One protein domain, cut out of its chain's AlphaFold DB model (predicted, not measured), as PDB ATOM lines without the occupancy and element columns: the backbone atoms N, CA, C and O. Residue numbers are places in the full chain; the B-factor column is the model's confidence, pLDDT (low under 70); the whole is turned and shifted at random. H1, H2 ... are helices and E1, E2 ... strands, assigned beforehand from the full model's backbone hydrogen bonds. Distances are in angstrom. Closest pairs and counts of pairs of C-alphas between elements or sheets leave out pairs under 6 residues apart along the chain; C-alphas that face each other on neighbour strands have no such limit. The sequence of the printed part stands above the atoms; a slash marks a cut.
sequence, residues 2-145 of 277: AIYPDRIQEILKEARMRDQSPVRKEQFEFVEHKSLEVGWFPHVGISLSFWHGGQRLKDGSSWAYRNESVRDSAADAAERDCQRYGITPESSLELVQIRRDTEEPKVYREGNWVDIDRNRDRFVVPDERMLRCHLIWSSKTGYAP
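AT A GLANCE: This is residues 2 to 145 of the 277 residues of an uncharacterized protein of Burkholderia sp. KK1 (UniProt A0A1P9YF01). The model is a long, twisted ribbon of sheet, whose two long strands E2 and E4 run side by side in opposite directions for nearly its whole length. Shorter strands widen the ribbon at both ends: E3 and E6 beside one half, E1 and E5 beside the other, with helix H2 packed over the half that has E3 and E6, while helix H1 only grazes the sheet near the bend in E2. The printed part has 144 residues, with two named helices and six named strands; along the chain H1 comes first, H2 lies between E3 and E4, and E6 comes last; the sheet is branched, with the antiparallel neighbour pairs E1 and E2, E2 and E3, E2 and E4, E4 and E5, and E4 and E6, and the class is mixed, helices and strands. The whole is loose, with a radius of gyration of the C-alphas of 18.8 A, and elongated, with spans of 61 by 31 by 25 A.

IN THESE COORDINATES: The two long strands are E2, residues 35 to 52, 48.8 A from first to last C-alpha, and E4, residues 93 to 109, 48.3 A. E2 begins with C-alpha 35 at (5.005, -11.111, -3.673) and ends with C-alpha 52 at (-36.117, 5.751, 16.388); it bends by 57 degrees at residue 42. E3, residues 55 to 65, is 27.1 A long and bends by 70 degrees at residue 58. E6, residues 129 to 138, is 25.3 A long and ends with C-alpha 138 at (-26.066, 9.868, 22.111). E1 is residues 24 to 29, and E5 is residues 112 to 115. H1, residues 5 to 16, is 17.1 A long and begins with C-alpha 5 at (-12.913, 18.553, 24.300). H2, residues 74 to 85, is 16.4 A long.

HOW THE PARTS SIT: E2 and E4 are antiparallel neighbours at 170 degrees between their directions; N 43 and O 102 are 2.8 A apart, N 96 and O 49 2.9 A, both within hydrogen-bond range. E1, beside residues 35 to 40 of E2, and E3, beside residues 44 to 52, lie on one side of E2, and E4 lies on the other side. E1, E2 and E3 form a meander, each strand the antiparallel neighbour of the one before, and both steps are hairpins. N 26 and O 38 of E1 and E2 are 2.8 A apart; N 48 and O 61 of E2 and E3 are 2.9 A apart. On one side of E4 lies E2; on the other side lie E6, beside residues 95 to 103, and E5, beside residues 106 to 109. N 101 and O 132 of E4 and E6 are 2.8 A apart, and N 109 and O 112 of the hairpin E4 and E5 are 2.8 A apart. H2 is on the sheet at a height over the sheet of 9.0 A. It lies over E2 and only just over E4, with 3 of its 12 C-alphas falling on E4. It only just runs along the strands, at 27 degrees to E2 on the local plane. The closest C-alphas of H2 and E2 are those of Ala 74 and Ile 46, 7.0 A apart. H1 only grazes the sheet with its residues 11 to 16; the closest C-alphas of H1 and E2 are those of Ala 15 and Pro 42, 8.0 A apart. Apart are, among others, H1 and H2, and E3 and E6. Every O i to N i+4 pair is within hydrogen-bond range in H2, and 7 of 8 are in H1.

THE WHOLE: The two C-alphas farthest apart are those of His 33 and Glu 90, 61.0 A. The printed part has no cut. The link from E5 to E6, residues 116 to 128, is long. Residues 137 to 138 of E6 pair antiparallel with residues 142 to 143. The mean pLDDT of the printed part is 78.7; residues 2 to 20, 29 to 35, 66 to 72 and 119 to 125 include 40 residues under 70, and H1 has a mean of 48.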
ATOM      1  N   ALA A   2     -19.006  19.690  30.929       32.06
ATOM      2  CA  ALA A   2     -18.452  18.985  29.779       32.06
ATOM      3  C   ALA A   2     -16.956  18.758  30.012       32.06
ATOM      4  O   ALA A   2     -16.161  19.688  29.936       32.06
ATOM      5  N   ILE A   3     -16.595  17.528  30.350       37.91
ATOM      6  CA  ILE A   3     -15.220  17.041  30.267       37.91
ATOM      7  C   ILE A   3     -15.153  16.293  28.930       37.91
ATOM      8  O   ILE A   3     -16.095  15.568  28.631       37.91
ATOM      9  N   TYR A   4     -14.081  16.497  28.156       44.84
ATOM     10  CA  TYR A   4     -13.678  15.799  26.912       44.84
ATOM     11  C   TYR A   4     -13.545  16.554  25.564       44.84
ATOM     12  O   TYR A   4     -13.275  15.879  24.570       44.84
ATOM     13  N   PRO A   5     -13.530  17.899  25.467       47.97
ATOM     14  CA  PRO A   5     -12.913  18.553  24.300       47.97
ATOM     15  C   PRO A   5     -11.416  18.199  24.162       47.97
ATOM     16  O   PRO A   5     -10.918  17.955  23.063       47.97
ATOM     17  N   ASP A   6     -10.714  18.074  25.293       48.03
ATOM     18  CA  ASP A   6      -9.255  17.899  25.321       48.03
ATOM     19  C   ASP A   6      -8.789  16.484  24.945       48.03
ATOM     20  O   ASP A   6      -7.721  16.316  24.362       48.03
ATOM     21  N   ARG A   7      -9.603  15.450  25.188       50.72
ATOM     22  CA  ARG A   7      -9.217  14.058  24.889       50.72
ATOM     23  C   ARG A   7      -9.365  13.716  23.411       50.72
ATOM     24  O   ARG A   7      -8.599  12.904  22.909       50.72
ATOM     25  N   ILE A   8     -10.275  14.378  22.687       49.41
ATOM     26  CA  ILE A   8     -10.312  14.299  21.219       49.41
ATOM     27  C   ILE A   8      -9.029  14.910  20.643       49.41
ATOM     28  O   ILE A   8      -8.416  14.308  19.770       49.41
ATOM     29  N   GLN A   9      -8.561  16.044  21.176       47.78
ATOM     30  CA  GLN A   9      -7.283  16.643  20.767       47.78
ATOM     31  C   GLN A   9      -6.081  15.738  21.087       47.78
ATOM     32  O   GLN A   9      -5.143  15.663  20.296       47.78
ATOM     33  N   GLU A  10      -6.117  15.007  22.199       48.72
ATOM     34  CA  GLU A  10      -5.075  14.047  22.584       48.72
ATOM     35  C   GLU A  10      -5.066  12.799  21.680       48.72
ATOM     36  O   GLU A  10      -4.013  12.426  21.162       48.72
ATOM     37  N   ILE A  11      -6.246  12.250  21.357       49.78
ATOM     38  CA  ILE A  11      -6.434  11.179  20.358       49.78
ATOM     39  C   ILE A  11      -5.925  11.624  18.975       49.78
ATOM     40  O   ILE A  11      -5.245  10.867  18.280       49.78
ATOM     41  N   LEU A  12      -6.196  12.873  18.581       49.88
ATOM     42  CA  LEU A  12      -5.719  13.455  17.322       49.88
ATOM     43  C   LEU A  12      -4.198  13.681  17.317       49.88
ATOM     44  O   LEU A  12      -3.564  13.576  16.266       49.88
ATOM     45  N   LYS A  13      -3.596  13.971  18.476       47.16
ATOM     46  CA  LYS A  13      -2.149  14.177  18.628       47.16
ATOM     47  C   LYS A  13      -1.373  12.858  18.589       47.16
ATOM     48  O   LYS A  13      -0.303  12.814  17.984       47.16
ATOM     49  N   GLU A  14      -1.921  11.786  19.159       47.56
ATOM     50  CA  GLU A  14      -1.357  10.433  19.045       47.56
ATOM     51  C   GLU A  14      -1.471   9.866  17.622       47.56
ATOM     52  O   GLU A  14      -0.527   9.230  17.147       47.56
ATOM     53  N   ALA A  15      -2.573  10.146  16.914       47.31
ATOM     54  CA  ALA A  15      -2.743   9.771  15.508       47.31
ATOM     55  C   ALA A  15      -1.741  10.497  14.588       47.31
ATOM     56  O   ALA A  15      -1.126   9.874  13.727       47.31
ATOM     57  N   ARG A  16      -1.486  11.792  14.837       45.94
ATOM     58  CA  ARG A  16      -0.542  12.618  14.059       45.94
ATOM     59  C   ARG A  16       0.927  12.185  14.142       45.94
ATOM     60  O   ARG A  16       1.700  12.561  13.270       45.94
ATOM     61  N   MET A  17       1.344  11.450  15.179       42.44
ATOM     62  CA  MET A  17       2.761  11.095  15.386       42.44
ATOM     63  C   MET A  17       3.164   9.705  14.859       42.44
ATOM     64  O   MET A  17       4.340   9.356  14.942       42.44
ATOM     65  N   ARG A  18       2.245   8.905  14.296       48.34
ATOM     66  CA  ARG A  18       2.539   7.531  13.816       48.34
ATOM     67  C   ARG A  18       2.807   7.421  12.304       48.34
ATOM     68  O   ARG A  18       2.844   6.324  11.755       48.34
ATOM     69  N   ASP A  19       3.022   8.540  11.622       56.97
ATOM     70  CA  ASP A  19       2.613   8.684  10.221       56.97
ATOM     71  C   ASP A  19       3.677   8.463   9.127       56.97
ATOM     72  O   ASP A  19       3.736   9.207   8.156       56.97
ATOM     73  N   GLN A  20       4.523   7.435   9.226       59.62
ATOM     74  CA  GLN A  20       5.299   6.983   8.043       59.62
ATOM     75  C   GLN A  20       5.514   5.473   7.960       59.62
ATOM     76  O   GLN A  20       6.002   4.969   6.949       59.62
ATOM     77  N   SER A  21       5.184   4.732   9.014       72.25
ATOM     78  CA  SER A  21       5.451   3.300   9.076       72.25
ATOM     79  C   SER A  21       4.161   2.535   9.315       72.25
ATOM     80  O   SER A  21       3.380   2.927  10.182       72.25
ATOM     81  N   PRO A  22       3.932   1.439   8.579       85.44
ATOM     82  CA  PRO A  22       2.807   0.575   8.872       85.44
ATOM     83  C   PRO A  22       2.974  -0.032  10.267       85.44
ATOM     84  O   PRO A  22       4.088  -0.359  10.684       85.44
ATOM     85  N   VAL A  23       1.860  -0.228  10.968       84.75
ATOM     86  CA  VAL A  23       1.837  -0.863  12.297       84.75
ATOM     87  C   VAL A  23       2.221  -2.339  12.188       84.75
ATOM     88  O   VAL A  23       2.862  -2.890  13.080       84.75
ATOM     89  N   ARG A  24       1.891  -2.972  11.057       85.56
ATOM     90  CA  ARG A  24       2.372  -4.305  10.685       85.56
ATOM     91  C   ARG A  24       2.516  -4.461   9.176       85.56
ATOM     92  O   ARG A  24       1.863  -3.761   8.402       85.56
ATOM     93  N   LYS A  25       3.344  -5.423   8.773       87.31
ATOM     94  CA  LYS A  25       3.619  -5.775   7.377       87.31
ATOM     95  C   LYS A  25       3.254  -7.235   7.132       87.31
ATOM     96  O   LYS A  25       3.585  -8.094   7.943       87.31
ATOM     97  N   GLU A  26       2.598  -7.510   6.015       85.06
ATOM     98  CA  GLU A  26       2.234  -8.853   5.565       85.06
ATOM     99  C   GLU A  26       2.710  -9.060   4.123       85.06
ATOM    100  O   GLU A  26       2.705  -8.129   3.321       85.06
ATOM    101  N   GLN A  27       3.116 -10.284   3.793       79.31
ATOM    102  CA  GLN A  27       3.427 -10.680   2.421       79.31
ATOM    103  C   GLN A  27       2.214 -11.394   1.824       79.31
ATOM    104  O   GLN A  27       1.682 -12.328   2.430       79.31
ATOM    105  N   PHE A  28       1.778 -10.952   0.649       76.06
ATOM    106  CA  PHE A  28       0.718 -11.599  -0.121       76.06
ATOM    107  C   PHE A  28       1.296 -12.158  -1.424       76.06
ATOM    108  O   PHE A  28       1.960 -11.434  -2.166       76.06
ATOM    109  N   GLU A  29       1.028 -13.432  -1.711       68.69
ATOM    110  CA  GLU A  29       1.460 -14.108  -2.939       68.69
ATOM    111  C   GLU A  29       0.296 -14.265  -3.924       68.69
ATOM    112  O   GLU A  29      -0.818 -14.635  -3.546       68.69
ATOM    113  N   PHE A  30       0.551 -13.993  -5.208       66.00
ATOM    114  CA  PHE A  30      -0.460 -14.016  -6.270       66.00
ATOM    115  C   PHE A  30      -0.007 -14.831  -7.491       66.00
ATOM    116  O   PHE A  30       1.174 -15.137  -7.642       66.00
ATOM    117  N   VAL A  31      -0.955 -15.129  -8.394       53.22
ATOM    118  CA  VAL A  31      -0.873 -16.060  -9.556       53.22
ATOM    119  C   VAL A  31       0.268 -15.789 -10.547       53.22
ATOM    120  O   VAL A  31       0.508 -16.581 -11.448       53.22
ATOM    121  N   GLU A  32       1.028 -14.714 -10.372       53.53
ATOM    122  CA  GLU A  32       2.158 -14.341 -11.227       53.53
ATOM    123  C   GLU A  32       3.515 -14.355 -10.495       53.53
ATOM    124  O   GLU A  32       4.458 -13.722 -10.962       53.53
ATOM    125  N   HIS A  33       3.631 -15.019  -9.336       50.25
ATOM    126  CA  HIS A  33       4.844 -15.029  -8.491       50.25
ATOM    127  C   HIS A  33       5.328 -13.636  -8.045       50.25
ATOM    128  O   HIS A  33       6.486 -13.451  -7.679       50.25
ATOM    129  N   LYS A  34       4.435 -12.643  -8.048       62.53
ATOM    130  CA  LYS A  34       4.693 -11.337  -7.439       62.53
ATOM    131  C   LYS A  34       4.274 -11.414  -5.979       62.53
ATOM    132  O   LYS A  34       3.079 -11.491  -5.693       62.53
ATOM    133  N   SER A  35       5.249 -11.419  -5.077       69.38
ATOM    134  CA  SER A  35       5.005 -11.111  -3.673       69.38
ATOM    135  C   SER A  35       4.785  -9.606  -3.538       69.38
ATOM    136  O   SER A  35       5.519  -8.796  -4.110       69.38
ATOM    137  N   LEU A  36       3.734  -9.224  -2.819       78.81
ATOM    138  CA  LEU A  36       3.481  -7.838  -2.448       78.81
ATOM    139  C   LEU A  36       3.628  -7.683  -0.949       78.81
ATOM    140  O   LEU A  36       2.975  -8.379  -0.172       78.81
ATOM    141  N   GLU A  37       4.437  -6.702  -0.568       86.81
ATOM    142  CA  GLU A  37       4.479  -6.225   0.801       86.81
ATOM    143  C   GLU A  37       3.293  -5.281   1.022       86.81
ATOM    144  O   GLU A  37       3.179  -4.231   0.381       86.81
ATOM    145  N   VAL A  38       2.399  -5.682   1.922       87.06
ATOM    146  CA  VAL A  38       1.232  -4.914   2.351       87.06
ATOM    147  C   VAL A  38       1.487  -4.388   3.757       87.06
ATOM    148  O   VAL A  38       1.790  -5.151   4.672       87.06
ATOM    149  N   GLY A  39       1.361  -3.079   3.931       89.81
ATOM    150  CA  GLY A  39       1.467  -2.383   5.204       89.81
ATOM    151  C   GLY A  39       0.088  -1.951   5.683       89.81
ATOM    152  O   GLY A  39      -0.715  -1.472   4.888       89.81
ATOM    153  N   TRP A  40      -0.179  -2.111   6.974       88.25
ATOM    154  CA  TRP A  40      -1.447  -1.731   7.598       88.25
ATOM    155  C   TRP A  40      -1.294  -0.416   8.356       88.25
ATOM    156  O   TRP A  40      -0.425  -0.294   9.225       88.25
ATOM    157  N   PHE A  41      -2.120   0.568   8.005       87.94
ATOM    158  CA  PHE A  41      -2.057   1.927   8.536       87.94
ATOM    159  C   PHE A  41      -3.297   2.220   9.375       87.94
ATOM    160  O   PHE A  41      -4.402   1.917   8.930       87.94
ATOM    161  N   PRO A  42      -3.143   2.794  10.576       85.44
ATOM    162  CA  PRO A  42      -4.266   3.042  11.462       85.44
ATOM    163  C   PRO A  42      -5.163   4.133  10.880       85.44
ATOM    164  O   PRO A  42      -4.687   5.125  10.329       85.44
ATOM    165  N   HIS A  43      -6.463   3.959  11.057       84.81
ATOM    166  CA  HIS A  43      -7.474   4.890  10.601       84.81
ATOM    167  C   HIS A  43      -8.579   5.015  11.653       84.81
ATOM    168  O   HIS A  43      -8.993   4.030  12.260       84.81
ATOM    169  N   VAL A  44      -9.043   6.243  11.897       85.62
ATOM    170  CA  VAL A  44     -10.138   6.511  12.835       85.62
ATOM    171  C   VAL A  44     -11.289   7.156  12.081       85.62
ATOM    172  O   VAL A  44     -11.163   8.252  11.530       85.62
ATOM    173  N   GLY A  45     -12.420   6.461  12.085       88.38
ATOM    174  CA  GLY A  45     -13.701   6.924  11.586       88.38
ATOM    175  C   GLY A  45     -14.629   7.327  12.729       88.38
ATOM    176  O   GLY A  45     -14.702   6.661  13.762       88.38
ATOM    177  N   ILE A  46     -15.374   8.408  12.531       90.19
ATOM    178  CA  ILE A  46     -16.523   8.763  13.363       90.19
ATOM    179  C   ILE A  46     -17.732   8.907  12.447       90.19
ATOM    180  O   ILE A  46     -17.638   9.563  11.413       90.19
ATOM    181  N   SER A  47     -18.866   8.328  12.817       92.31
ATOM    182  CA  SER A  47     -20.125   8.458  12.080       92.31
ATOM    183  C   SER A  47     -21.255   8.890  13.004       92.31
ATOM    184  O   SER A  47     -21.264   8.574  14.193       92.31
ATOM    185  N   LEU A  48     -22.209   9.630  12.442       93.75
ATOM    186  CA  LEU A  48     -23.509   9.868  13.054       93.75
ATOM    187  C   LEU A  48     -24.556   8.952  12.430       93.75
ATOM    188  O   LEU A  48     -24.486   8.627  11.245       93.75
ATOM    189  N   SER A  49     -25.565   8.586  13.206       94.25
ATOM    190  CA  SER A  49     -26.738   7.862  12.720       94.25
ATOM    191  C   SER A  49     -27.992   8.282  13.483       94.25
ATOM    192  O   SER A  49     -27.943   8.609  14.669       94.25
ATOM    193  N   PHE A  50     -29.122   8.309  12.779       94.69
ATOM    194  CA  PHE A  50     -30.433   8.667  13.319       94.69
ATOM    195  C   PHE A  50     -31.209   7.402  13.677       94.69
ATOM    196  O   PHE A  50     -31.337   6.503  12.843       94.69
ATOM    197  N   TRP A  51     -31.769   7.361  14.882       94.31
ATOM    198  CA  TRP A  51     -32.445   6.200  15.458       94.31
ATOM    199  C   TRP A  51     -33.837   6.556  15.963       94.31
ATOM    200  O   TRP A  51     -34.064   7.640  16.498       94.31
ATOM    201  N   HIS A  52     -34.776   5.626  15.830       92.19
ATOM    202  CA  HIS A  52     -36.117   5.751  16.388       92.19
ATOM    203  C   HIS A  52     -36.608   4.391  16.871       92.19
ATOM    204  O   HIS A  52     -36.508   3.402  16.152       92.19
ATOM    205  N   GLY A  53     -37.115   4.328  18.104       84.88
ATOM    206  CA  GLY A  53     -37.616   3.073  18.676       84.88
ATOM    207  C   GLY A  53     -36.569   1.952  18.754       84.88
ATOM    208  O   GLY A  53     -36.936   0.785  18.727       84.88
ATOM    209  N   GLY A  54     -35.278   2.296  18.821       81.62
ATOM    210  CA  GLY A  54     -34.176   1.331  18.838       81.62
ATOM    211  C   GLY A  54     -33.765   0.782  17.471       81.62
ATOM    212  O   GLY A  54     -32.951  -0.128  17.427       81.62
ATOM    213  N   GLN A  55     -34.288   1.337  16.375       87.00
ATOM    214  CA  GLN A  55     -33.896   0.979  15.013       87.00
ATOM    215  C   GLN A  55     -33.240   2.158  14.304       87.00
ATOM    216  O   GLN A  55     -33.677   3.308  14.441       87.00
ATOM    217  N   ARG A  56     -32.205   1.869  13.513       90.81
ATOM    218  CA  ARG A  56     -31.535   2.876  12.694       90.81
ATOM    219  C   ARG A  56     -32.430   3.275  11.524       90.81
ATOM    220  O   ARG A  56     -32.814   2.447  10.706       90.81
ATOM    221  N   LEU A  57     -32.733   4.565  11.425       92.19
ATOM    222  CA  LEU A  57     -33.513   5.133  10.329       92.19
ATOM    223  C   LEU A  57     -32.637   5.520   9.141       92.19
ATOM    224  O   LEU A  57     -33.027   5.332   7.990       92.19
ATOM    225  N   LYS A  58     -31.484   6.140   9.419       91.81
ATOM    226  CA  LYS A  58     -30.621   6.714   8.387       91.81
ATOM    227  C   LYS A  58     -29.215   7.001   8.916       91.81
ATOM    228  O   LYS A  58     -29.054   7.453  10.048       91.81
ATOM    229  N   ASP A  59     -28.224   6.842   8.045       92.19
ATOM    230  CA  ASP A  59     -26.862   7.321   8.274       92.19
ATOM    231  C   ASP A  59     -26.775   8.856   8.179       92.19
ATOM    232  O   ASP A  59     -27.322   9.497   7.271       92.19
ATOM    233  N   GLY A  60     -26.092   9.452   9.148       89.19
ATOM    234  CA  GLY A  60     -25.756  10.868   9.185       89.19
ATOM    235  C   GLY A  60     -24.428  11.162   8.489       89.19
ATOM    236  O   GLY A  60     -23.986  10.448   7.589       89.19
ATOM    237  N   SER A  61     -23.791  12.253   8.904       89.50
ATOM    238  CA  SER A  61     -22.458  12.615   8.419       89.50
ATOM    239  C   SER A  61     -21.390  11.670   8.984       89.50
ATOM    240  O   SER A  61     -21.540  11.137  10.085       89.50
ATOM    241  N   SER A  62     -20.299  11.481   8.244       87.81
ATOM    242  CA  SER A  62     -19.145  10.694   8.675       87.81
ATOM    243  C   SER A  62     -17.836  11.444   8.438       87.81
ATOM    244  O   SER A  62     -17.713  12.265   7.528       87.81
ATOM    245  N   TRP A  63     -16.856  11.166   9.291       87.00
ATOM    246  CA  TRP A  63     -15.533  11.773   9.292       87.00
ATOM    247  C   TRP A  63     -14.482  10.683   9.322       87.00
ATOM    248  O   TRP A  63     -14.512   9.799  10.174       87.00
ATOM    249  N   ALA A  64     -13.535  10.796   8.403       79.38
ATOM    250  CA  ALA A  64     -12.364   9.950   8.305       79.38
ATOM    251  C   ALA A  64     -11.146  10.803   8.668       79.38
ATOM    252  O   ALA A  64     -10.798  11.745   7.950       79.38
ATOM    253  N   TYR A  65     -10.509  10.513   9.799       72.81
ATOM    254  CA  TYR A  65      -9.326  11.243  10.245       72.81
ATOM    255  C   TYR A  65      -8.086  10.576   9.635       72.81
ATOM    256  O   TYR A  65      -7.382   9.817  10.292       72.81
ATOM    257  N   ARG A  66      -7.857  10.861   8.344       59.50
ATOM    258  CA  ARG A  66      -6.749  10.343   7.508       59.50
ATOM    259  C   ARG A  66      -5.491  11.222   7.504       59.50
ATOM    260  O   ARG A  66      -4.728  11.174   6.554       59.50
ATOM    261  N   ASN A  67      -5.282  12.022   8.547       52.16
ATOM    262  CA  ASN A  67      -4.118  12.901   8.767       52.16
ATOM    263  C   ASN A  67      -4.203  14.360   8.309       52.16
ATOM    264  O   ASN A  67      -3.378  15.132   8.779       52.16
ATOM    265  N   GLU A  68      -5.209  14.830   7.561       42.38
ATOM    266  CA  GLU A  68      -5.299  16.275   7.283       42.38
ATOM    267  C   GLU A  68      -6.717  16.777   6.963       42.38
ATOM    268  O   GLU A  68      -7.392  16.321   6.044       42.38
ATOM    269  N   SER A  69      -7.134  17.801   7.717       46.22
ATOM    270  CA  SER A  69      -8.292  18.680   7.486       46.22
ATOM    271  C   SER A  69      -9.700  18.082   7.627       46.22
ATOM    272  O   SER A  69     -10.533  18.146   6.725       46.22
ATOM    273  N   VAL A  70     -10.043  17.645   8.840       50.94
ATOM    274  CA  VAL A  70     -11.453  17.690   9.243       50.94
ATOM    275  C   VAL A  70     -11.822  19.154   9.503       50.94
ATOM    276  O   VAL A  70     -11.281  19.782  10.409       50.94
ATOM    277  N   ARG A  71     -12.675  19.724   8.637       47.62
ATOM    278  CA  ARG A  71     -13.062  21.147   8.680       47.62
ATOM    279  C   ARG A  71     -13.981  21.491   9.858       47.62
ATOM    280  O   ARG A  71     -13.889  22.602  10.357       47.62
ATOM    281  N   ASP A  72     -14.796  20.532  10.299       60.84
ATOM    282  CA  ASP A  72     -15.748  20.639  11.414       60.84
ATOM    283  C   ASP A  72     -15.629  19.407  12.310       60.84
ATOM    284  O   ASP A  72     -15.556  18.293  11.784       60.84
ATOM    285  N   SER A  73     -15.669  19.563  13.637       75.31
ATOM    286  CA  SER A  73     -15.658  18.396  14.521       75.31
ATOM    287  C   SER A  73     -16.973  17.612  14.414       75.31
ATOM    288  O   SER A  73     -18.043  18.175  14.169       75.31
ATOM    289  N   ALA A  74     -16.910  16.295  14.627       82.00
ATOM    290  CA  ALA A  74     -18.110  15.457  14.663       82.00
ATOM    291  C   ALA A  74     -19.110  15.911  15.748       82.00
ATOM    292  O   ALA A  74     -20.317  15.777  15.562       82.00
ATOM    293  N   ALA A  75     -18.610  16.502  16.840       81.06
ATOM    294  CA  ALA A  75     -19.431  17.059  17.911       81.06
ATOM    295  C   ALA A  75     -20.222  18.295  17.448       81.06
ATOM    296  O   ALA A  75     -21.428  18.361  17.679       81.06
ATOM    297  N   ASP A  76     -19.584  19.225  16.727       85.06
ATOM    298  CA  ASP A  76     -20.267  20.417  16.198       85.06
ATOM    299  C   ASP A  76     -21.368  20.026  15.208       85.06
ATOM    300  O   ASP A  76     -22.443  20.623  15.168       85.06
ATOM    301  N   ALA A  77     -21.114  19.002  14.393       86.94
ATOM    302  CA  ALA A  77     -22.109  18.486  13.466       86.94
ATOM    303  C   ALA A  77     -23.274  17.791  14.180       86.94
ATOM    304  O   ALA A  77     -24.419  18.007  13.784       86.94
ATOM    305  N   ALA A  78     -23.000  17.024  15.239       89.69
ATOM    306  CA  ALA A  78     -24.038  16.418  16.064       89.69
ATOM    307  C   ALA A  78     -24.937  17.488  16.700       89.69
ATOM    308  O   ALA A  78     -26.161  17.399  16.616       89.69
ATOM    309  N   GLU A  79     -24.342  18.549  17.257       91.00
ATOM    310  CA  GLU A  79     -25.090  19.662  17.840       91.00
ATOM    311  C   GLU A  79     -25.940  20.388  16.788       91.00
ATOM    312  O   GLU A  79     -27.129  20.630  17.012       91.00
ATOM    313  N   ARG A  80     -25.371  20.686  15.614       91.38
ATOM    314  CA  ARG A  80     -26.118  21.310  14.514       91.38
ATOM    315  C   ARG A  80     -27.275  20.448  14.034       91.38
ATOM    316  O   ARG A  80     -28.347  20.991  13.779       91.38
ATOM    317  N   ASP A  81     -27.084  19.138  13.900       93.44
ATOM    318  CA  ASP A  81     -28.156  18.230  13.497       93.44
ATOM    319  C   ASP A  81     -29.238  18.152  14.585       93.44
ATOM    320  O   ASP A  81     -30.426  18.246  14.267       93.44
ATOM    321  N   CYS A  82     -28.860  18.106  15.866       94.56
ATOM    322  CA  CYS A  82     -29.822  18.195  16.962       94.56
ATOM    323  C   CYS A  82     -30.638  19.494  16.913       94.56
ATOM    324  O   CYS A  82     -31.865  19.444  16.974       94.56
ATOM    325  N   GLN A  83     -29.993  20.647  16.726       94.94
ATOM    326  CA  GLN A  83     -30.684  21.935  16.604       94.94
ATOM    327  C   GLN A  83     -31.586  21.985  15.362       94.94
ATOM    328  O   GLN A  83     -32.740  22.407  15.443       94.94
ATOM    329  N   ARG A  84     -31.084  21.516  14.214       94.31
ATOM    330  CA  ARG A  84     -31.794  21.528  12.929       94.31
ATOM    331  C   ARG A  84     -33.063  20.683  12.954       94.31
ATOM    332  O   ARG A  84     -34.063  21.086  12.360       94.31
ATOM    333  N   TYR A  85     -33.013  19.516  13.591       94.06
ATOM    334  CA  TYR A  85     -34.137  18.582  13.656       94.06
ATOM    335  C   TYR A  85     -34.931  18.677  14.966       94.06
ATOM    336  O   TYR A  85     -35.878  17.918  15.150       94.06
ATOM    337  N   GLY A  86     -34.574  19.604  15.864       94.44
ATOM    338  CA  GLY A  86     -35.238  19.772  17.159       94.44
ATOM    339  C   GLY A  86     -35.101  18.553  18.077       94.44
ATOM    340  O   GLY A  86     -36.028  18.255  18.823       94.44
ATOM    341  N   ILE A  87     -33.979  17.831  17.998       95.75
ATOM    342  CA  ILE A  87     -33.718  16.633  18.803       95.75
ATOM    343  C   ILE A  87     -33.264  17.063  20.198       95.75
ATOM    344  O   ILE A  87     -32.191  17.644  20.365       95.75
ATOM    345  N   THR A  88     -34.073  16.727  21.195       93.81
ATOM    346  CA  THR A  88     -33.785  16.872  22.630       93.81
ATOM    347  C   THR A  88     -33.674  15.493  23.295       93.81
ATOM    348  O   THR A  88     -34.071  14.497  22.685       93.81
ATOM    349  N   PRO A  89     -33.183  15.387  24.544       93.00
ATOM    350  CA  PRO A  89     -33.119  14.104  25.253       93.00
ATOM    351  C   PRO A  89     -34.470  13.382  25.397       93.00
ATOM    352  O   PRO A  89     -34.519  12.157  25.485       93.00
ATOM    353  N   GLU A  90     -35.577  14.125  25.388       93.38
ATOM    354  CA  GLU A  90     -36.947  13.608  25.480       93.38
ATOM    355  C   GLU A  90     -37.534  13.220  24.114       93.38
ATOM    356  O   GLU A  90     -38.638  12.675  24.035       93.38
ATOM    357  N   SER A  91     -36.825  13.514  23.024       92.50
ATOM    358  CA  SER A  91     -37.285  13.218  21.671       92.50
ATOM    359  C   SER A  91     -37.332  11.715  21.406       92.50
ATOM    360  O   SER A  91     -36.504  10.931  21.874       92.50
ATOM    361  N   SER A  92     -38.305  11.297  20.596       92.25
ATOM    362  CA  SER A  92     -38.385   9.911  20.126       92.25
ATOM    363  C   SER A  92     -37.314   9.590  19.079       92.25
ATOM    364  O   SER A  92     -36.913   8.433  18.949       92.25
ATOM    365  N   LEU A  93     -36.868  10.608  18.338       94.88
ATOM    366  CA  LEU A  93     -35.700  10.566  17.466       94.88
ATOM    367  C   LEU A  93     -34.436  10.740  18.308       94.88
ATOM    368  O   LEU A  93     -34.382  11.592  19.190       94.88
ATOM    369  N   GLU A  94     -33.421   9.949  18.006       95.38
ATOM    370  CA  GLU A  94     -32.140   9.959  18.692       95.38
ATOM    371  C   GLU A  94     -31.013  10.064  17.675       95.38
ATOM    372  O   GLU A  94     -31.028   9.396  16.640       95.38
ATOM    373  N   LEU A  95     -30.044  10.925  17.963       96.00
ATOM    374  CA  LEU A  95     -28.822  11.038  17.185       96.00
ATOM    375  C   LEU A  95     -27.706  10.350  17.959       96.00
ATOM    376  O   LEU A  95     -27.475  10.663  19.125       96.00
ATOM    377  N   VAL A  96     -27.024   9.415  17.311       94.94
ATOM    378  CA  VAL A  96     -25.971   8.603  17.922       94.94
ATOM    379  C   VAL A  96     -24.672   8.831  17.176       94.94
ATOM    380  O   VAL A  96     -24.669   8.941  15.952       94.94
ATOM    381  N   GLN A  97     -23.571   8.876  17.917       93.75
ATOM    382  CA  GLN A  97     -22.223   8.974  17.388       93.75
ATOM    383  C   GLN A  97     -21.447   7.693  17.688       93.75
ATOM    384  O   GLN A  97     -21.316   7.274  18.843       93.75
ATOM    385  N   ILE A  98     -20.902   7.095  16.635       92.88
ATOM    386  CA  ILE A  98     -20.140   5.851  16.671       92.88
ATOM    387  C   ILE A  98     -18.699   6.157  16.276       92.88
ATOM    388  O   ILE A  98     -18.438   6.928  15.351       92.88
ATOM    389  N   ARG A  99     -17.753   5.543  16.984       92.38
ATOM    390  CA  ARG A  99     -16.338   5.532  16.628       92.38
ATOM    391  C   ARG A  99     -15.965   4.164  16.076       92.38
ATOM    392  O   ARG A  99     -16.305   3.140  16.670       92.38
ATOM    393  N   ARG A 100     -15.224   4.154  14.973       92.06
ATOM    394  CA  ARG A 100     -14.661   2.958  14.353       92.06
ATOM    395  C   ARG A 100     -13.165   3.157  14.150       92.06
ATOM    396  O   ARG A 100     -12.754   4.029  13.393       92.06
ATOM    397  N   ASP A 101     -12.372   2.336  14.816       90.69
ATOM    398  CA  ASP A 101     -10.931   2.280  14.610       90.69
ATOM    399  C   ASP A 101     -10.663   1.123  13.643       90.69
ATOM    400  O   ASP A 101     -11.095  -0.008  13.894       90.69
ATOM    401  N   THR A 102      -9.993   1.403  12.530       90.62
ATOM    402  CA  THR A 102      -9.672   0.430  11.482       90.62
ATOM    403  C   THR A 102      -8.192   0.480  11.113       90.62
ATOM    404  O   THR A 102      -7.445   1.364  11.537       90.62
ATOM    405  N   GLU A 103      -7.753  -0.493  10.327       88.94
ATOM    406  CA  GLU A 103      -6.497  -0.444   9.594       88.94
ATOM    407  C   GLU A 103      -6.767  -0.533   8.097       88.94
ATOM    408  O   GLU A 103      -7.444  -1.454   7.633       88.94
ATOM    409  N   GLU A 104      -6.184   0.389   7.340       87.94
ATOM    410  CA  GLU A 104      -6.262   0.419   5.884       87.94
ATOM    411  C   GLU A 104      -4.965  -0.144   5.279       87.94
ATOM    412  O   GLU A 104      -3.863   0.220   5.716       87.94
ATOM    413  N   PRO A 105      -5.052  -1.047   4.289       87.94
ATOM    414  CA  PRO A 105      -3.877  -1.618   3.661       87.94
ATOM    415  C   PRO A 105      -3.331  -0.717   2.549       87.94
ATOM    416  O   PRO A 105      -4.062  -0.227   1.687       87.94
ATOM    417  N   LYS A 106      -2.006  -0.580   2.525       87.62
ATOM    418  CA  LYS A 106      -1.230   0.040   1.445       87.62
ATOM    419  C   LYS A 106      -0.184  -0.936   0.936       87.62
ATOM    420  O   LYS A 106       0.281  -1.798   1.679       87.62
ATOM    421  N   VAL A 107       0.222  -0.792  -0.317       87.38
ATOM    422  CA  VAL A 107       1.256  -1.633  -0.940       87.38
ATOM    423  C   VAL A 107       2.567  -0.873  -1.058       87.38
ATOM    424  O   VAL A 107       2.572   0.326  -1.335       87.38
ATOM    425  N   TYR A 108       3.688  -1.566  -0.856       86.88
ATOM    426  CA  TYR A 108       5.008  -0.970  -1.041       86.88
ATOM    427  C   TYR A 108       5.416  -1.011  -2.518       86.88
ATOM    428  O   TYR A 108       5.518  -2.085  -3.115       86.88
ATOM    429  N   ARG A 109       5.635   0.159  -3.128       84.19
ATOM    430  CA  ARG A 109       6.021   0.319  -4.539       84.19
ATOM    431  C   ARG A 109       6.996   1.471  -4.699       84.19
ATOM    432  O   ARG A 109       6.789   2.539  -4.136       84.19
ATOM    433  N   GLU A 110       8.048   1.252  -5.485       84.31
ATOM    434  CA  GLU A 110       9.001   2.307  -5.869       84.31
ATOM    435  C   GLU A 110       9.545   3.100  -4.662       84.31
ATOM    436  O   GLU A 110       9.723   4.314  -4.713       84.31
ATOM    437  N   GLY A 111       9.779   2.408  -3.542       83.25
ATOM    438  CA  GLY A 111      10.300   3.012  -2.317       83.25
ATOM    439  C   GLY A 111       9.249   3.610  -1.371       83.25
ATOM    440  O   GLY A 111       9.620   4.041  -0.281       83.25
ATOM    441  N   ASN A 112       7.961   3.613  -1.736       86.19
ATOM    442  CA  ASN A 112       6.892   4.294  -1.000       86.19
ATOM    443  C   ASN A 112       5.676   3.394  -0.732       86.19
ATOM    444  O   ASN A 112       5.406   2.442  -1.463       86.19
ATOM    445  N   TRP A 113       4.909   3.722   0.308       87.81
ATOM    446  CA  TRP A 113       3.598   3.121   0.561       87.81
ATOM    447  C   TRP A 113       2.532   3.853  -0.244       87.81
ATOM    448  O   TRP A 113       2.352   5.057  -0.073       87.81
ATOM    449  N   VAL A 114       1.817   3.126  -1.096       86.81
ATOM    450  CA  VAL A 114       0.756   3.684  -1.940       86.81
ATOM    451  C   VAL A 114      -0.563   2.967  -1.696       86.81
ATOM    452  O   VAL A 114      -0.590   1.774  -1.380       86.81
ATOM    453  N   ASP A 115      -1.658   3.705  -1.837       85.81
ATOM    454  CA  ASP A 115      -3.000   3.144  -1.717       85.81
ATOM    455  C   ASP A 115      -3.236   2.090  -2.811       85.81
ATOM    456  O   ASP A 115      -2.673   2.158  -3.910       85.81
ATOM    457  N   ILE A 116      -4.057   1.088  -2.499       81.31
ATOM    458  CA  ILE A 116      -4.345  -0.023  -3.412       81.31
ATOM    459  C   ILE A 116      -5.317   0.450  -4.497       81.31
ATOM    460  O   ILE A 116      -6.472   0.773  -4.211       81.31
ATOM    461  N   ASP A 117      -4.880   0.442  -5.756       78.94
ATOM    462  CA  ASP A 117      -5.738   0.764  -6.898       78.94
ATOM    463  C   ASP A 117      -6.442  -0.503  -7.365       78.94
ATOM    464  O   ASP A 117      -5.959  -1.196  -8.248       78.94
ATOM    465  N   ARG A 118      -7.619  -0.796  -6.818       71.62
ATOM    466  CA  ARG A 118      -8.386  -2.027  -7.097       71.62
ATOM    467  C   ARG A 118      -8.740  -2.264  -8.565       71.62
ATOM    468  O   ARG A 118      -9.027  -3.396  -8.945       71.62
ATOM    469  N   ASN A 119      -8.731  -1.224  -9.398       69.75
ATOM    470  CA  ASN A 119      -8.987  -1.384 -10.829       69.75
ATOM    471  C   ASN A 119      -7.750  -1.910 -11.568       69.75
ATOM    472  O   ASN A 119      -7.874  -2.600 -12.582       69.75
ATOM    473  N   ARG A 120      -6.553  -1.589 -11.066       66.19
ATOM    474  CA  ARG A 120      -5.264  -2.044 -11.612       66.19
ATOM    475  C   ARG A 120      -4.720  -3.266 -10.872       66.19
ATOM    476  O   ARG A 120      -4.133  -4.160 -11.478       66.19
ATOM    477  N   ASP A 121      -4.974  -3.310  -9.579       65.38
ATOM    478  CA  ASP A 121      -4.517  -4.278  -8.606       65.38
ATOM    479  C   ASP A 121      -5.561  -5.381  -8.485       65.38
ATOM    480  O   ASP A 121      -6.471  -5.323  -7.664       65.38
ATOM    481  N   ARG A 122      -5.422  -6.427  -9.307       59.12
ATOM    482  CA  ARG A 122      -6.273  -7.635  -9.261       59.12
ATOM    483  C   ARG A 122      -5.989  -8.521  -8.035       59.12
ATOM    484  O   ARG A 122      -6.133  -9.741  -8.095       59.12
ATOM    485  N   PHE A 123      -5.519  -7.922  -6.950       63.75
ATOM    486  CA  PHE A 123      -5.108  -8.597  -5.730       63.75
ATOM    487  C   PHE A 123      -6.293  -8.708  -4.770       63.75
ATOM    488  O   PHE A 123      -7.048  -7.756  -4.591       63.75
ATOM    489  N   VAL A 124      -6.435  -9.860  -4.111       65.25
ATOM    490  CA  VAL A 124      -7.396 -10.054  -3.013       65.25
ATOM    491  C   VAL A 124      -6.764  -9.528  -1.722       65.25
ATOM    492  O   VAL A 124      -6.342 -10.295  -0.861       65.25
ATOM    493  N   VAL A 125      -6.617  -8.208  -1.615       69.00
ATOM    494  CA  VAL A 125      -6.263  -7.558  -0.345       69.00
ATOM    495  C   VAL A 125      -7.559  -7.041   0.290       69.00
ATOM    496  O   VAL A 125      -8.367  -6.447  -0.429       69.00
ATOM    497  N   PRO A 126      -7.807  -7.277   1.595       70.12
ATOM    498  CA  PRO A 126      -8.987  -6.733   2.268       70.12
ATOM    499  C   PRO A 126      -9.061  -5.202   2.167       70.12
ATOM    500  O   PRO A 126      -8.064  -4.542   1.897       70.12
ATOM    501  N   ASP A 127     -10.251  -4.635   2.338       74.25
ATOM    502  CA  ASP A 127     -10.516  -3.193   2.169       74.25
ATOM    503  C   ASP A 127     -10.051  -2.401   3.376       74.25
ATOM    504  O   ASP A 127      -9.340  -1.410   3.257       74.25
ATOM    505  N   GLU A 128     -10.427  -2.900   4.536       84.88
ATOM    506  CA  GLU A 128     -10.060  -2.404   5.841       84.88
ATOM    507  C   GLU A 128     -10.171  -3.577   6.808       84.88
ATOM    508  O   GLU A 128     -10.890  -4.547   6.553       84.88
ATOM    509  N   ARG A 129      -9.459  -3.498   7.925       87.81
ATOM    510  CA  ARG A 129      -9.684  -4.389   9.058       87.81
ATOM    511  C   ARG A 129     -10.192  -3.558  10.212       87.81
ATOM    512  O   ARG A 129      -9.522  -2.623  10.639       87.81
ATOM    513  N   MET A 130     -11.377  -3.883  10.709       92.25
ATOM    514  CA  MET A 130     -11.868  -3.274  11.934       92.25
ATOM    515  C   MET A 130     -10.966  -3.701  13.093       92.25
ATOM    516  O   MET A 130     -10.576  -4.862  13.171       92.25
ATOM    517  N   LEU A 131     -10.626  -2.758  13.968       92.62
ATOM    518  CA  LEU A 131      -9.930  -3.008  15.228       92.62
ATOM    519  C   LEU A 131     -10.888  -2.854  16.402       92.62
ATOM    520  O   LEU A 131     -10.929  -3.701  17.288       92.62
ATOM    521  N   ARG A 132     -11.656  -1.758  16.415       94.00
ATOM    522  CA  ARG A 132     -12.617  -1.436  17.475       94.00
ATOM    523  C   ARG A 132     -13.811  -0.703  16.896       94.00
ATOM    524  O   ARG A 132     -13.659   0.095  15.974       94.00
ATOM    525  N   CYS A 133     -14.986  -0.901  17.477       95.25
ATOM    526  CA  CYS A 133     -16.168  -0.125  17.126       95.25
ATOM    527  C   CYS A 133     -17.095   0.021  18.332       95.25
ATOM    528  O   CYS A 133     -17.435  -0.973  18.972       95.25
ATOM    529  N   HIS A 134     -17.456   1.256  18.680       94.69
ATOM    530  CA  HIS A 134     -18.256   1.543  19.872       94.69
ATOM    531  C   HIS A 134     -19.028   2.859  19.762       94.69
ATOM    532  O   HIS A 134     -18.616   3.795  19.073       94.69
ATOM    533  N   LEU A 135     -20.142   2.931  20.490       93.12
ATOM    534  CA  LEU A 135     -20.895   4.161  20.711       93.12
ATOM    535  C   LEU A 135     -20.096   5.090  21.633       93.12
ATOM    536  O   LEU A 135     -19.631   4.669  22.691       93.12
ATOM    537  N   ILE A 136     -19.949   6.354  21.237       92.56
ATOM    538  CA  ILE A 136     -19.221   7.369  22.020       92.56
ATOM    539  C   ILE A 136     -20.122   8.487  22.537       92.56
ATOM    540  O   ILE A 136     -19.786   9.131  23.531       92.56
ATOM    541  N   TRP A 137     -21.272   8.712  21.900       93.38
ATOM    542  CA  TRP A 137     -22.238   9.716  22.330       93.38
ATOM    543  C   TRP A 137     -23.644   9.409  21.797       93.38
ATOM    544  O   TRP A 137     -23.795   8.825  20.725       93.38
ATOM    545  N   SER A 138     -24.665   9.834  22.535       93.25
ATOM    546  CA  SER A 138     -26.066   9.868  22.111       93.25
ATOM    547  C   SER A 138     -26.718  11.179  22.556       93.25
ATOM    548  O   SER A 138     -26.422  11.704  23.630       93.25
ATOM    549  N   SER A 139     -27.668  11.686  21.769       94.75
ATOM    550  CA  SER A 139     -28.469  12.858  22.130       94.75
ATOM    551  C   SER A 139     -29.346  12.648  23.370       94.75
ATOM    552  O   SER A 139     -29.796  13.631  23.956       94.75
ATOM    553  N   LYS A 140     -29.600  11.396  23.779       92.44
ATOM    554  CA  LYS A 140     -30.394  11.070  24.975       92.44
ATOM    555  C   LYS A 140     -29.555  10.920  26.230       92.44
ATOM    556  O   LYS A 140     -29.922  11.437  27.281       92.44
ATOM    557  N   THR A 141     -28.451  10.186  26.137       90.44
ATOM    558  CA  THR A 141     -27.639   9.808  27.305       90.44
ATOM    559  C   THR A 141     -26.355  10.624  27.427       90.44
ATOM    560  O   THR A 141     -25.691  10.579  28.462       90.44
ATOM    561  N   GLY A 142     -26.025  11.421  26.412       91.62
ATOM    562  CA  GLY A 142     -24.783  12.173  26.343       91.62
ATOM    563  C   GLY A 142     -23.600  11.277  25.992       91.62
ATOM    564  O   GLY A 142     -23.723  10.315  25.237       91.62
ATOM    565  N   TYR A 143     -22.423  11.624  26.512       90.12
ATOM    566  CA  TYR A 143     -21.198  10.871  26.254       90.12
ATOM    567  C   TYR A 143     -21.211   9.527  26.977       90.12
ATOM    568  O   TYR A 143     -21.467   9.463  28.181       90.12
ATOM    569  N   ALA A 144     -20.862   8.469  26.250       89.75
ATOM    570  CA  ALA A 144     -20.636   7.173  26.864       89.75
ATOM    571  C   ALA A 144     -19.346   7.192  27.710       89.75
ATOM    572  O   ALA A 144     -18.415   7.951  27.408       89.75
ATOM    573  N   PRO A 145     -19.245   6.352  28.759       90.25
ATOM    574  CA  PRO A 145     -17.985   6.135  29.451       90.25
ATOM    575  C   PRO A 145     -16.895   5.679  28.469       90.25
ATOM    576  O   PRO A 145     -17.210   4.995  27.492       90.25
TER     577      PRO A 145